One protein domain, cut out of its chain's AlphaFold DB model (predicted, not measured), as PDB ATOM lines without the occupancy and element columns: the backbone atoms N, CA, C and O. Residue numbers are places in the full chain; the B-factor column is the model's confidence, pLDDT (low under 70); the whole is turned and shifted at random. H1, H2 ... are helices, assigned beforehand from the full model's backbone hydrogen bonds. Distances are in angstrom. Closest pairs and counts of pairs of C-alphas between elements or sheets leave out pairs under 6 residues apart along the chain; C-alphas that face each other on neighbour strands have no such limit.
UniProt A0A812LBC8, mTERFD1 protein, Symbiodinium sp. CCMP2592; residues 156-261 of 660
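AT A GLANCE: This is residues 156 to 261 of the 660 residues of the protein "mTERFD1 protein" of Symbiodinium sp. CCMP2592 (UniProt A0A812LBC8). Look first at H5, the helix nearest the core; H4 crosses it steeply, the short H6 packs on part of H4, and H1 runs crosswise on another side of H5. The small helix H3 lies far out from the core and touches no helix, and the long loop of residues 196 to 216 leads from it back to H4, its C-alphas 5 to 18 A from the mean of all C-alphas. The 106 printed residues hold six named helices, H1 to H6 in order, and no named strand; the class is all helix. The whole is compact, with a radius of gyration of the C-alphas of 12.7 A, and spans 34 by 32 by 26 A.

HOW THE PARTS SIT: Start at H5, residues 235 to 249. H4, residues 217 to 230, touches it at a steep tilt of 49 degrees, opposite ways; the closest C-alphas, of His 224 and Gly 241, are 6.1 A apart. H6, residues 255 to 260, touches residues 221 to 225 of H4 alone, and the closest C-alphas, of Leu 221 and Leu 258, are 6.0 A apart. H1, residues 164 to 174, only just touches H5, with 3 pairs of C-alphas within 8 A, the closest those of Trp 167 and Gln 239 at 6.9 A; the two stand about perpendicular at 77 degrees, and H5 touches H1 with residues 239 to 242 alone. H2, residues 180 to 183, is near H5 and close to H1 but not clearly touching it: the closest C-alphas, of Leu 171 and Ala 183, are 7.6 A apart. H3, residues 191 to 195, touches no helix. Every O i to N i+4 pair is within hydrogen-bond range in H1, H3, H4, H5 and H6; H2 is too short for one.

IN THESE COORDINATES: Find C-alpha 235 at (-28.066, 1.146, 21.703); from there H5 runs 20.7 A to C-alpha 249. H4 measures 19.8 A and H1 15.4 A, beginning at C-alpha 164 at (-19.477, -0.721, 16.606).

THE WHOLE: The C-alphas of Glu 160 and Ala 192 are the two farthest apart, at 36.8 A. The printed part has no cut, the link from H3 to H4 is long, and no printed residue is under 70 in pLDDT.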
ATOM      1  N   LEU A 156     -30.348   5.501  12.199       84.75
ATOM      2  CA  LEU A 156     -30.183   4.575  13.302       84.75
ATOM      3  C   LEU A 156     -28.706   4.166  13.327       84.75
ATOM      4  O   LEU A 156     -28.253   3.346  12.534       84.75
ATOM      5  N   GLY A 157     -27.939   4.837  14.174       85.19
ATOM      6  CA  GLY A 157     -26.494   4.694  14.299       85.19
ATOM      7  C   GLY A 157     -25.672   5.238  13.123       85.19
ATOM      8  O   GLY A 157     -26.206   5.589  12.065       85.19
ATOM      9  N   SER A 158     -24.358   5.259  13.317       91.62
ATOM     10  CA  SER A 158     -23.302   5.520  12.332       91.62
ATOM     11  C   SER A 158     -22.278   4.380  12.379       91.62
ATOM     12  O   SER A 158     -22.276   3.586  13.317       91.62
ATOM     13  N   ASP A 159     -21.404   4.272  11.381       93.00
ATOM     14  CA  ASP A 159     -20.230   3.387  11.477       93.00
ATOM     15  C   ASP A 159     -19.177   3.939  12.459       93.00
ATOM     16  O   ASP A 159     -18.249   3.232  12.839       93.00
ATOM     17  N   GLU A 160     -19.363   5.185  12.903       95.19
ATOM     18  CA  GLU A 160     -18.569   5.879  13.922       95.19
ATOM     19  C   GLU A 160     -19.128   5.702  15.347       95.19
ATOM     20  O   GLU A 160     -18.616   6.312  16.285       95.19
ATOM     21  N   ASP A 161     -20.196   4.914  15.541       96.00
ATOM     22  CA  ASP A 161     -20.705   4.649  16.891       96.00
ATOM     23  C   ASP A 161     -19.628   3.928  17.737       96.00
ATOM     24  O   ASP A 161     -19.023   2.960  17.270       96.00
ATOM     25  N   PRO A 162     -19.408   4.328  19.005       96.06
ATOM     26  CA  PRO A 162     -18.349   3.759  19.849       96.06
ATOM     27  C   PRO A 162     -18.552   2.265  20.152       96.06
ATOM     28  O   PRO A 162     -17.609   1.552  20.480       96.06
ATOM     29  N   GLU A 163     -19.786   1.781  20.021       96.69
ATOM     30  CA  GLU A 163     -20.175   0.389  20.256       96.69
ATOM     31  C   GLU A 163     -20.031  -0.492  18.998       96.69
ATOM     32  O   GLU A 163     -20.275  -1.693  19.047       96.69
ATOM     33  N   VAL A 164     -19.603   0.056  17.854       96.69
ATOM     34  CA  VAL A 164     -19.477  -0.721  16.606       96.69
ATOM     35  C   VAL A 164     -18.500  -1.887  16.749       96.69
ATOM     36  O   VAL A 164     -18.754  -2.958  16.197       96.69
ATOM     37  N   SER A 165     -17.413  -1.717  17.506       96.69
ATOM     38  CA  SER A 165     -16.456  -2.799  17.767       96.69
ATOM     39  C   SER A 165     -17.115  -3.956  18.517       96.69
ATOM     40  O   SER A 165     -17.027  -5.096  18.073       96.69
ATOM     41  N   THR A 166     -17.876  -3.665  19.577       97.25
ATOM     42  CA  THR A 166     -18.552  -4.704  20.366       97.25
ATOM     43  C   THR A 166     -19.661  -5.388  19.570       97.25
ATOM     44  O   THR A 166     -19.828  -6.600  19.672       97.25
ATOM     45  N   TRP A 167     -20.385  -4.655  18.717       96.75
ATOM     46  CA  TRP A 167     -21.386  -5.244  17.821       96.75
ATOM     47  C   TRP A 167     -20.765  -6.118  16.735       96.75
ATOM     48  O   TRP A 167     -21.360  -7.124  16.350       96.75
ATOM     49  N   ARG A 168     -19.586  -5.745  16.224       95.62
ATOM     50  CA  ARG A 168     -18.841  -6.554  15.256       95.62
ATOM     51  C   ARG A 168     -18.361  -7.853  15.894       95.62
ATOM     52  O   ARG A 168     -18.509  -8.893  15.257       95.62
ATOM     53  N   ASP A 169     -17.871  -7.796  17.127       95.25
ATOM     54  CA  ASP A 169     -17.422  -8.970  17.878       95.25
ATOM     55  C   ASP A 169     -18.598  -9.876  18.281       95.25
ATOM     56  O   ASP A 169     -18.514 -11.087  18.104       95.25
ATOM     57  N   ASP A 170     -19.730  -9.316  18.732       94.69
ATOM     58  CA  ASP A 170     -20.964 -10.084  18.997       94.69
ATOM     59  C   ASP A 170     -21.494 -10.736  17.718       94.69
ATOM     60  O   ASP A 170     -21.890 -11.902  17.734       94.69
ATOM     61  N   LEU A 171     -21.466 -10.011  16.593       94.06
ATOM     62  CA  LEU A 171     -21.818 -10.590  15.309       94.06
ATOM     63  C   LEU A 171     -20.850 -11.741  15.019       94.06
ATOM     64  O   LEU A 171     -21.321 -12.860  14.896       94.06
ATOM     65  N   ALA A 172     -19.535 -11.516  14.979       93.00
ATOM     66  CA  ALA A 172     -18.523 -12.544  14.698       93.00
ATOM     67  C   ALA A 172     -18.606 -13.766  15.633       93.00
ATOM     68  O   ALA A 172     -18.484 -14.894  15.174       93.00
ATOM     69  N   GLY A 173     -18.896 -13.580  16.922       93.06
ATOM     70  CA  GLY A 173     -19.061 -14.682  17.874       93.06
ATOM     71  C   GLY A 173     -20.290 -15.559  17.604       93.06
ATOM     72  O   GLY A 173     -20.325 -16.719  18.014       93.06
ATOM     73  N   ARG A 174     -21.303 -15.039  16.897       89.75
ATOM     74  CA  ARG A 174     -22.534 -15.779  16.563       89.75
ATOM     75  C   ARG A 174     -22.414 -16.645  15.314       89.75
ATOM     76  O   ARG A 174     -23.239 -17.543  15.143       89.75
ATOM     77  N   TRP A 175     -21.444 -16.392  14.437       86.50
ATOM     78  CA  TRP A 175     -21.251 -17.177  13.215       86.50
ATOM     79  C   TRP A 175     -19.800 -17.637  13.093       86.50
ATOM     80  O   TRP A 175     -18.876 -16.843  13.108       86.50
ATOM     81  N   ALA A 176     -19.613 -18.946  12.931       78.00
ATOM     82  CA  ALA A 176     -18.289 -19.555  12.813       78.00
ATOM     83  C   ALA A 176     -17.629 -19.346  11.435       78.00
ATOM     84  O   ALA A 176     -16.440 -19.610  11.273       78.00
ATOM     85  N   ASP A 177     -18.393 -18.917  10.425       81.88
ATOM     86  CA  ASP A 177     -17.855 -18.700   9.081       81.88
ATOM     87  C   ASP A 177     -16.949 -17.452   9.067       81.88
ATOM     88  O   ASP A 177     -17.104 -16.557   9.880       81.88
ATOM     89  N   THR A 178     -16.005 -17.337   8.130       81.94
ATOM     90  CA  THR A 178     -15.157 -16.126   7.993       81.94
ATOM     91  C   THR A 178     -15.721 -15.104   7.005       81.94
ATOM     92  O   THR A 178     -15.259 -13.967   6.924       81.94
ATOM     93  N   ARG A 179     -16.740 -15.486   6.222       88.12
ATOM     94  CA  ARG A 179     -17.333 -14.621   5.196       88.12
ATOM     95  C   ARG A 179     -18.434 -13.730   5.781       88.12
ATOM     96  O   ARG A 179     -19.469 -14.267   6.169       88.12
ATOM     97  N   PRO A 180     -18.316 -12.391   5.716       86.06
ATOM     98  CA  PRO A 180     -19.316 -11.486   6.291       86.06
ATOM     99  C   PRO A 180     -20.702 -11.639   5.645       86.06
ATOM    100  O   PRO A 180     -21.720 -11.461   6.304       86.06
ATOM    101  N   SER A 181     -20.775 -12.051   4.375       88.69
ATOM    102  CA  SER A 181     -22.046 -12.344   3.701       88.69
ATOM    103  C   SER A 181     -22.780 -13.554   4.292       88.69
ATOM    104  O   SER A 181     -24.000 -13.631   4.196       88.69
ATOM    105  N   ALA A 182     -22.057 -14.503   4.897       91.19
ATOM    106  CA  ALA A 182     -22.637 -15.701   5.503       91.19
ATOM    107  C   ALA A 182     -23.310 -15.419   6.856       91.19
ATOM    108  O   ALA A 182     -24.085 -16.260   7.324       91.19
ATOM    109  N   ALA A 183     -23.054 -14.244   7.446       94.75
ATOM    110  CA  ALA A 183     -23.734 -13.754   8.641       94.75
ATOM    111  C   ALA A 183     -25.195 -13.364   8.364       94.75
ATOM    112  O   ALA A 183     -26.001 -13.309   9.292       94.75
ATOM    113  N   PHE A 184     -25.554 -13.123   7.099       96.75
ATOM    114  CA  PHE A 184     -26.897 -12.734   6.685       96.75
ATOM    115  C   PHE A 184     -27.639 -13.905   6.043       96.75
ATOM    116  O   PHE A 184     -27.100 -14.672   5.247       96.75
ATOM    117  N   SER A 185     -28.916 -14.027   6.382       96.00
ATOM    118  CA  SER A 185     -29.817 -15.053   5.883       96.00
ATOM    119  C   SER A 185     -30.960 -14.420   5.097       96.00
ATOM    120  O   SER A 185     -31.578 -13.440   5.517       96.00
ATOM    121  N   LEU A 186     -31.253 -15.018   3.943       95.50
ATOM    122  CA  LEU A 186     -32.399 -14.694   3.086       95.50
ATOM    123  C   LEU A 186     -33.594 -15.629   3.341       95.50
ATOM    124  O   LEU A 186     -34.559 -15.622   2.574       95.50
ATOM    125  N   ALA A 187     -33.531 -16.471   4.375       94.25
ATOM    126  CA  ALA A 187     -34.580 -17.436   4.661       94.25
ATOM    127  C   ALA A 187     -35.888 -16.734   5.055       94.25
ATOM    128  O   ALA A 187     -35.921 -15.852   5.913       94.25
ATOM    129  N   PHE A 188     -36.999 -17.164   4.459       93.19
ATOM    130  CA  PHE A 188     -38.323 -16.745   4.906       93.19
ATOM    131  C   PHE A 188     -38.715 -17.552   6.141       93.19
ATOM    132  O   PHE A 188     -38.827 -18.776   6.079       93.19
ATOM    133  N   LEU A 189     -38.921 -16.861   7.262       93.94
ATOM    134  CA  LEU A 189     -39.436 -17.466   8.484       93.94
ATOM    135  C   LEU A 189     -40.947 -17.284   8.583       93.94
ATOM    136  O   LEU A 189     -41.451 -16.163   8.573       93.94
ATOM    137  N   ASP A 190     -41.666 -18.387   8.760       95.06
ATOM    138  CA  ASP A 190     -43.098 -18.351   9.038       95.06
ATOM    139  C   ASP A 190     -43.393 -17.727  10.405       95.06
ATOM    140  O   ASP A 190     -42.602 -17.809  11.345       95.06
ATOM    141  N   GLY A 191     -44.595 -17.172  10.572       94.56
ATOM    142  CA  GLY A 191     -44.989 -16.484  11.806       94.56
ATOM    143  C   GLY A 191     -44.996 -17.393  13.039       94.56
ATOM    144  O   GLY A 191     -44.836 -16.919  14.161       94.56
ATOM    145  N   ALA A 192     -45.159 -18.708  12.857       96.12
ATOM    146  CA  ALA A 192     -44.977 -19.685  13.930       96.12
ATOM    147  C   ALA A 192     -43.508 -19.760  14.379       96.12
ATOM    148  O   ALA A 192     -43.239 -19.682  15.575       96.12
ATOM    149  N   ARG A 193     -42.567 -19.812  13.427       96.06
ATOM    150  CA  ARG A 193     -41.125 -19.835  13.706       96.06
ATOM    151  C   ARG A 193     -40.661 -18.536  14.349       96.06
ATOM    152  O   ARG A 193     -39.976 -18.595  15.357       96.06
ATOM    153  N   ILE A 194     -41.116 -17.386  13.844       96.75
ATOM    154  CA  ILE A 194     -40.796 -16.068  14.420       96.75
ATOM    155  C   ILE A 194     -41.232 -15.987  15.893       96.75
ATOM    156  O   ILE A 194     -40.492 -15.482  16.734       96.75
ATOM    157  N   ARG A 195     -42.422 -16.505  16.230       96.50
ATOM    158  CA  ARG A 195     -42.924 -16.518  17.615       96.50
ATOM    159  C   ARG A 195     -42.156 -17.475  18.527       96.50
ATOM    160  O   ARG A 195     -42.070 -17.197  19.717       96.50
ATOM    161  N   ALA A 196     -41.607 -18.553  17.976       97.12
ATOM    162  CA  ALA A 196     -40.801 -19.530  18.702       97.12
ATOM    163  C   ALA A 196     -39.324 -19.116  18.863       97.12
ATOM    164  O   ALA A 196     -38.564 -19.835  19.507       97.12
ATOM    165  N   LEU A 197     -38.894 -17.982  18.288       97.00
ATOM    166  CA  LEU A 197     -37.514 -17.518  18.421       97.00
ATOM    167  C   LEU A 197     -37.185 -17.154  19.880       97.00
ATOM    168  O   LEU A 197     -37.964 -16.435  20.519       97.00
ATOM    169  N   PRO A 198     -36.015 -17.578  20.395       97.12
ATOM    170  CA  PRO A 198     -35.587 -17.256  21.750       97.12
ATOM    171  C   PRO A 198     -35.266 -15.760  21.896       97.12
ATOM    172  O   PRO A 198     -34.992 -15.066  20.915       97.12
ATOM    173  N   ALA A 199     -35.243 -15.260  23.135       96.69
ATOM    174  CA  ALA A 199     -34.996 -13.843  23.427       96.69
ATOM    175  C   ALA A 199     -33.656 -13.334  22.863       96.69
ATOM    176  O   ALA A 199     -33.606 -12.231  22.331       96.69
ATOM    177  N   LYS A 200     -32.610 -14.175  22.854       96.25
ATOM    178  CA  LYS A 200     -31.290 -13.867  22.264       96.25
ATOM    179  C   LYS A 200     -31.311 -13.535  20.766       96.25
ATOM    180  O   LYS A 200     -30.324 -13.030  20.236       96.25
ATOM    181  N   CYS A 201     -32.402 -13.873  20.073       97.12
ATOM    182  CA  CYS A 201     -32.600 -13.566  18.657       97.12
ATOM    183  C   CYS A 201     -33.276 -12.206  18.426       97.12
ATOM    184  O   CYS A 201     -33.561 -11.850  17.278       97.12
ATOM    185  N   ARG A 202     -33.565 -11.458  19.496       97.69
ATOM    186  CA  ARG A 202     -34.241 -10.166  19.432       97.69
ATOM    187  C   ARG A 202     -33.282  -9.024  19.753       97.69
ATOM    188  O   ARG A 202     -32.459  -9.161  20.647       97.69
ATOM    189  N   LEU A 203     -33.435  -7.908  19.045       97.06
ATOM    190  CA  LEU A 203     -32.781  -6.626  19.323       97.06
ATOM    191  C   LEU A 203     -33.848  -5.531  19.326       97.06
ATOM    192  O   LEU A 203     -34.715  -5.502  18.449       97.06
ATOM    193  N   ALA A 204     -33.821  -4.657  20.326       96.69
ATOM    194  CA  ALA A 204     -34.828  -3.631  20.590       96.69
ATOM    195  C   ALA A 204     -36.258  -4.200  20.666       96.69
ATOM    196  O   ALA A 204     -37.225  -3.559  20.256       96.69
ATOM    197  N   GLY A 205     -36.393  -5.445  21.136       97.06
ATOM    198  CA  GLY A 205     -37.661  -6.180  21.189       97.06
ATOM    199  C   GLY A 205     -38.127  -6.798  19.860       97.06
ATOM    200  O   GLY A 205     -39.110  -7.544  19.860       97.06
ATOM    201  N   TYR A 206     -37.424  -6.568  18.747       97.88
ATOM    202  CA  TYR A 206     -37.761  -7.123  17.433       97.88
ATOM    203  C   TYR A 206     -36.949  -8.384  17.130       97.88
ATOM    204  O   TYR A 206     -35.757  -8.404  17.415       97.88
ATOM    205  N   PRO A 207     -37.540  -9.438  16.540       97.62
ATOM    206  CA  PRO A 207     -36.781 -10.598  16.081       97.62
ATOM    207  C   PRO A 207     -35.927 -10.194  14.880       97.62
ATOM    208  O   PRO A 207     -36.470  -9.721  13.890       97.62
ATOM    209  N   ILE A 208     -34.611 -10.365  14.967       97.94
ATOM    210  CA  ILE A 208     -33.671 -10.006  13.890       97.94
ATOM    211  C   ILE A 208     -32.842 -11.210  13.472       97.94
ATOM    212  O   ILE A 208     -32.541 -11.367  12.290       97.94
ATOM    213  N   PHE A 209     -32.509 -12.082  14.420       97.56
ATOM    214  CA  PHE A 209     -31.730 -13.276  14.142       97.56
ATOM    215  C   PHE A 209     -32.627 -14.487  13.869       97.56
ATOM    216  O   PHE A 209     -33.680 -14.675  14.480       97.56
ATOM    217  N   ASP A 210     -32.165 -15.324  12.954       97.06
ATOM    218  CA  ASP A 210     -32.672 -16.661  12.679       97.06
ATOM    219  C   ASP A 210     -32.355 -17.627  13.830       97.06
ATOM    220  O   ASP A 210     -31.467 -17.357  14.641       97.06
ATOM    221  N   PRO A 211     -33.001 -18.811  13.884       95.94
ATOM    222  CA  PRO A 211     -32.664 -19.828  14.886       95.94
ATOM    223  C   PRO A 211     -31.197 -20.285  14.810       95.94
ATOM    224  O   PRO A 211     -30.653 -20.759  15.801       95.94
ATOM    225  N   ALA A 212     -30.550 -20.104  13.653       94.81
ATOM    226  CA  ALA A 212     -29.130 -20.370  13.439       94.81
ATOM    227  C   ALA A 212     -28.199 -19.232  13.910       94.81
ATOM    228  O   ALA A 212     -27.001 -19.303  13.670       94.81
ATOM    229  N   GLY A 213     -28.727 -18.153  14.500       95.25
ATOM    230  CA  GLY A 213     -27.938 -16.991  14.931       95.25
ATOM    231  C   GLY A 213     -27.548 -16.016  13.811       95.25
ATOM    232  O   GLY A 213     -26.935 -14.991  14.090       95.25
ATOM    233  N   LYS A 214     -27.936 -16.290  12.558       97.00
ATOM    234  CA  LYS A 214     -27.699 -15.415  11.394       97.00
ATOM    235  C   LYS A 214     -28.708 -14.269  11.347       97.00
ATOM    236  O   LYS A 214     -29.849 -14.439  11.756       97.00
ATOM    237  N   VAL A 215     -28.332 -13.114  10.813       97.50
ATOM    238  CA  VAL A 215     -29.218 -11.950  10.666       97.50
ATOM    239  C   VAL A 215     -30.203 -12.186   9.521       97.50
ATOM    240  O   VAL A 215     -29.806 -12.278   8.362       97.50
ATOM    241  N   ASN A 216     -31.497 -12.269   9.819       97.62
ATOM    242  CA  ASN A 216     -32.542 -12.450   8.815       97.62
ATOM    243  C   ASN A 216     -32.867 -11.115   8.130       97.62
ATOM    244  O   ASN A 216     -33.413 -10.207   8.757       97.62
ATOM    245  N   LEU A 217     -32.570 -10.995   6.834       97.50
ATOM    246  CA  LEU A 217     -32.735  -9.744   6.085       97.50
ATOM    247  C   LEU A 217     -34.194  -9.237   6.042       97.50
ATOM    248  O   LEU A 217     -34.415  -8.064   6.353       97.50
ATOM    249  N   PRO A 218     -35.212 -10.060   5.709       97.06
ATOM    250  CA  PRO A 218     -36.616  -9.660   5.824       97.06
ATOM    251  C   PRO A 218     -37.006  -9.086   7.193       97.06
ATOM    252  O   PRO A 218     -37.707  -8.073   7.250       97.06
ATOM    253  N   LEU A 219     -36.556  -9.716   8.282       97.44
ATOM    254  CA  LEU A 219     -36.871  -9.266   9.637       97.44
ATOM    255  C   LEU A 219     -36.115  -7.985  10.010       97.44
ATOM    256  O   LEU A 219     -36.724  -7.053  10.535       97.44
ATOM    257  N   LEU A 220     -34.828  -7.901   9.656       97.94
ATOM    258  CA  LEU A 220     -33.985  -6.719   9.840       97.94
ATOM    259  C   LEU A 220     -34.605  -5.481   9.179       97.94
ATOM    260  O   LEU A 220     -34.731  -4.434   9.809       97.94
ATOM    261  N   LEU A 221     -35.043  -5.609   7.923       97.44
ATOM    262  CA  LEU A 221     -35.677  -4.520   7.173       97.44
ATOM    263  C   LEU A 221     -36.988  -4.051   7.823       97.44
ATOM    264  O   LEU A 221     -37.267  -2.849   7.866       97.44
ATOM    265  N   GLY A 222     -37.788  -4.991   8.336       97.12
ATOM    266  CA  GLY A 222     -39.014  -4.684   9.069       97.12
ATOM    267  C   GLY A 222     -38.736  -3.934  10.373       97.12
ATOM    268  O   GLY A 222     -39.336  -2.882  10.611       97.12
ATOM    269  N   ALA A 223     -37.789  -4.436  11.171       97.62
ATOM    270  CA  ALA A 223     -37.377  -3.844  12.441       97.62
ATOM    271  C   ALA A 223     -36.790  -2.438  12.250       97.62
ATOM    272  O   ALA A 223     -37.221  -1.494  12.909       97.62
ATOM    273  N   HIS A 224     -35.882  -2.266  11.284       97.44
ATOM    274  CA  HIS A 224     -35.272  -0.976  10.956       97.44
ATOM    275  C   HIS A 224     -36.326   0.095  10.639       97.44
ATOM    276  O   HIS A 224     -36.289   1.201  11.177       97.44
ATOM    277  N   LYS A 225     -37.326  -0.243   9.814       97.06
ATOM    278  CA  LYS A 225     -38.418   0.682   9.481       97.06
ATOM    279  C   LYS A 225     -39.272   1.043  10.697       97.06
ATOM    280  O   LYS A 225     -39.671   2.199  10.835       97.06
ATOM    281  N   GLN A 226     -39.578   0.070  11.552       96.94
ATOM    282  CA  GLN A 226     -40.371   0.302  12.762       96.94
ATOM    283  C   GLN A 226     -39.616   1.177  13.767       96.94
ATOM    284  O   GLN A 226     -40.195   2.125  14.294       96.94
ATOM    285  N   LEU A 227     -38.320   0.936  13.958       96.75
ATOM    286  CA  LEU A 227     -37.465   1.735  14.834       96.75
ATOM    287  C   LEU A 227     -37.270   3.165  14.323       96.75
ATOM    288  O   LEU A 227     -37.320   4.103  15.119       96.75
ATOM    289  N   LEU A 228     -37.131   3.352  13.006       95.38
ATOM    290  CA  LEU A 228     -37.091   4.684  12.395       95.38
ATOM    291  C   LEU A 228     -38.391   5.453  12.640       95.38
ATOM    292  O   LEU A 228     -38.352   6.634  12.975       95.38
ATOM    293  N   ALA A 229     -39.540   4.784  12.500       95.12
ATOM    294  CA  ALA A 229     -40.842   5.389  12.762       95.12
ATOM    295  C   ALA A 229     -41.037   5.735  14.249       95.12
ATOM    296  O   ALA A 229     -41.659   6.747  14.565       95.12
ATOM    297  N   GLN A 230     -40.490   4.919  15.152       95.50
ATOM    298  CA  GLN A 230     -40.503   5.176  16.594       95.50
ATOM    299  C   GLN A 230     -39.511   6.271  17.010       95.50
ATOM    300  O   GLN A 230     -39.703   6.899  18.047       95.50
ATOM    301  N   GLY A 231     -38.459   6.507  16.220       94.25
ATOM    302  CA  GLY A 231     -37.392   7.440  16.568       94.25
ATOM    303  C   GLY A 231     -36.599   7.002  17.803       94.25
ATOM    304  O   GLY A 231     -36.153   7.861  18.560       94.25
ATOM    305  N   SER A 232     -36.463   5.688  18.024       93.25
ATOM    306  CA  SER A 232     -35.713   5.138  19.159       93.25
ATOM    307  C   SER A 232     -34.218   5.422  19.009       93.25
ATOM    308  O   SER A 232     -33.636   5.159  17.959       93.25
ATOM    309  N   SER A 233     -33.598   5.926  20.074       94.19
ATOM    310  CA  SER A 233     -32.152   6.166  20.175       94.19
ATOM    311  C   SER A 233     -31.430   5.128  21.042       94.19
ATOM    312  O   SER A 233     -30.296   5.353  21.456       94.19
ATOM    313  N   SER A 234     -32.084   4.003  21.358       96.50
ATOM    314  CA  SER A 234     -31.465   2.922  22.139       96.50
ATOM    315  C   SER A 234     -30.222   2.351  21.440       96.50
ATOM    316  O   SER A 234     -30.146   2.353  20.210       96.50
ATOM    317  N   SER A 235     -29.253   1.855  22.221       96.69
ATOM    318  CA  SER A 235     -28.066   1.146  21.703       96.69
ATOM    319  C   SER A 235     -28.473   0.026  20.740       96.69
ATOM    320  O   SER A 235     -28.042   0.018  19.590       96.69
ATOM    321  N   GLU A 236     -29.428  -0.816  21.141       97.19
ATOM    322  CA  GLU A 236     -29.935  -1.898  20.295       97.19
ATOM    323  C   GLU A 236     -30.539  -1.369  18.984       97.19
ATOM    324  O   GLU A 236     -30.289  -1.931  17.922       97.19
ATOM    325  N   ALA A 237     -31.282  -0.253  19.006       97.25
ATOM    326  CA  ALA A 237     -31.816   0.349  17.781       97.25
ATOM    327  C   ALA A 237     -30.718   0.893  16.853       97.25
ATOM    328  O   ALA A 237     -30.841   0.779  15.629       97.25
ATOM    329  N   ARG A 238     -29.636   1.449  17.415       97.25
ATOM    330  CA  ARG A 238     -28.445   1.844  16.648       97.25
ATOM    331  C   ARG A 238     -27.749   0.623  16.046       97.25
ATOM    332  O   ARG A 238     -27.423   0.669  14.862       97.25
ATOM    333  N   GLN A 239     -27.646  -0.485  16.786       97.50
ATOM    334  CA  GLN A 239     -27.130  -1.759  16.277       97.50
ATOM    335  C   GLN A 239     -27.968  -2.278  15.098       97.50
ATOM    336  O   GLN A 239     -27.404  -2.689  14.086       97.50
ATOM    337  N   VAL A 240     -29.306  -2.201  15.162       97.81
ATOM    338  CA  VAL A 240     -30.179  -2.569  14.027       97.81
ATOM    339  C   VAL A 240     -29.863  -1.737  12.784       97.81
ATOM    340  O   VAL A 240     -29.767  -2.274  11.680       97.81
ATOM    341  N   GLY A 241     -29.707  -0.423  12.942       97.31
ATOM    342  CA  GLY A 241     -29.372   0.445  11.817       97.31
ATOM    343  C   GLY A 241     -27.956   0.234  11.285       97.31
ATOM    344  O   GLY A 241     -27.757   0.268  10.070       97.31
ATOM    345  N   TRP A 242     -26.997  -0.085  12.156       97.31
ATOM    346  CA  TRP A 242     -25.659  -0.512  11.751       97.31
ATOM    347  C   TRP A 242     -25.701  -1.811  10.941       97.31
ATOM    348  O   TRP A 242     -25.184  -1.840   9.827       97.31
ATOM    349  N   LEU A 243     -26.409  -2.844  11.409       97.62
ATOM    350  CA  LEU A 243     -26.596  -4.096  10.664       97.62
ATOM    351  C   LEU A 243     -27.235  -3.863   9.288       97.62
ATOM    352  O   LEU A 243     -26.846  -4.496   8.307       97.62
ATOM    353  N   ALA A 244     -28.197  -2.943   9.195       97.44
ATOM    354  CA  ALA A 244     -28.830  -2.595   7.929       97.44
ATOM    355  C   ALA A 244     -27.864  -1.892   6.959       97.44
ATOM    356  O   ALA A 244     -27.880  -2.186   5.764       97.44
ATOM    357  N   ARG A 245     -26.975  -1.021   7.458       96.50
ATOM    358  CA  ARG A 245     -25.884  -0.445   6.654       96.50
ATOM    359  C   ARG A 245     -24.874  -1.496   6.218       96.50
ATOM    360  O   ARG A 245     -24.474  -1.476   5.062       96.50
ATOM    361  N   GLN A 246     -24.511  -2.437   7.090       97.00
ATOM    362  CA  GLN A 246     -23.616  -3.537   6.722       97.00
ATOM    363  C   GLN A 246     -24.226  -4.408   5.616       97.00
ATOM    364  O   GLN A 246     -23.552  -4.726   4.641       97.00
ATOM    365  N   ALA A 247     -25.522  -4.725   5.699       96.94
ATOM    366  CA  ALA A 247     -26.220  -5.444   4.633       96.94
ATOM    367  C   ALA A 247     -26.224  -4.672   3.299       96.94
ATOM    368  O   ALA A 247     -26.096  -5.282   2.237       96.94
ATOM    369  N   LEU A 248     -26.355  -3.343   3.349       96.44
ATOM    370  CA  LEU A 248     -26.292  -2.471   2.175       96.44
ATOM    371  C   LEU A 248     -24.876  -2.391   1.593       96.44
ATOM    372  O   LEU A 248     -24.713  -2.498   0.383       96.44
ATOM    373  N   ALA A 249     -23.853  -2.252   2.439       96.19
ATOM    374  CA  ALA A 249     -22.448  -2.218   2.030       96.19
ATOM    375  C   ALA A 249     -21.996  -3.535   1.379       96.19
ATOM    376  O   ALA A 249     -21.149  -3.530   0.492       96.19
ATOM    377  N   LEU A 250     -22.588  -4.657   1.795       96.06
ATOM    378  CA  LEU A 250     -22.399  -5.974   1.183       96.06
ATOM    379  C   LEU A 250     -23.279  -6.207  -0.061       96.06
ATOM    380  O   LEU A 250     -23.303  -7.325  -0.572       96.06
ATOM    381  N   GLU A 251     -24.024  -5.194  -0.517       96.19
ATOM    382  CA  GLU A 251     -24.945  -5.254  -1.664       96.19
ATOM    383  C   GLU A 251     -26.006  -6.369  -1.550       96.19
ATOM    384  O   GLU A 251     -26.527  -6.876  -2.544       96.19
ATOM    385  N   LEU A 252     -26.361  -6.767  -0.322       95.69
ATOM    386  CA  LEU A 252     -27.407  -7.768  -0.076       95.69
ATOM    387  C   LEU A 252     -28.811  -7.164  -0.180       95.69
ATOM    388  O   LEU A 252     -29.786  -7.880  -0.424       95.69
ATOM    389  N   ILE A 253     -28.913  -5.854   0.046       96.81
ATOM    390  CA  ILE A 253     -30.140  -5.064  -0.034       96.81
ATOM    391  C   ILE A 253     -29.872  -3.750  -0.763       96.81
ATOM    392  O   ILE A 253     -28.812  -3.147  -0.610       96.81
ATOM    393  N   ASP A 254     -30.874  -3.261  -1.492       96.69
ATOM    394  CA  ASP A 254     -30.814  -1.930  -2.101       96.69
ATOM    395  C   ASP A 254     -31.320  -0.851  -1.133       96.69
ATOM    396  O   ASP A 254     -32.222  -1.092  -0.321       96.69
ATOM    397  N   ASP A 255     -30.887   0.395  -1.340       96.50
ATOM    398  CA  ASP A 255     -31.444   1.592  -0.688       96.50
ATOM    399  C   ASP A 255     -32.977   1.654  -0.749       96.50
ATOM    400  O   ASP A 255     -33.658   2.080   0.189       96.50
ATOM    401  N   SER A 256     -33.548   1.233  -1.881       96.38
ATOM    402  CA  SER A 256     -34.997   1.234  -2.083       96.38
ATOM    403  C   SER A 256     -35.706   0.225  -1.172       96.38
ATOM    404  O   SER A 256     -36.792   0.512  -0.660       96.38
ATOM    405  N   GLN A 257     -35.084  -0.931  -0.928       96.00
ATOM    406  CA  GLN A 257     -35.604  -1.984  -0.059       96.00
ATOM    407  C   GLN A 257     -35.471  -1.583   1.410       96.00
ATOM    408  O   GLN A 257     -36.420  -1.759   2.181       96.00
ATOM    409  N   LEU A 258     -34.351  -0.941   1.759       96.12
ATOM    410  CA  LEU A 258     -34.110  -0.365   3.077       96.12
ATOM    411  C   LEU A 258     -35.159   0.697   3.436       96.12
ATOM    412  O   LEU A 258     -35.787   0.614   4.492       96.12
ATOM    413  N   LYS A 259     -35.438   1.635   2.520       95.19
ATOM    414  CA  LYS A 259     -36.486   2.663   2.690       95.19
ATOM    415  C   LYS A 259     -37.892   2.065   2.781       95.19
ATOM    416  O   LYS A 259     -38.729   2.538   3.549       95.19
ATOM    417  N   ARG A 260     -38.182   1.015   2.003       95.50
ATOM    418  CA  ARG A 260     -39.488   0.329   2.034       95.50
ATOM    419  C   ARG A 260     -39.682  -0.513   3.296       95.50
ATOM    420  O   ARG A 260     -40.837  -0.714   3.695       95.50
ATOM    421  N   GLY A 261     -38.591  -0.977   3.909       95.94
ATOM    422  CA  GLY A 261     -38.576  -1.929   5.023       95.94
ATOM    423  C   GLY A 261     -39.094  -3.309   4.627       95.94
ATOM    424  O   GLY A 261     -39.716  -3.994   5.436       95.94
TER     425      GLY A 261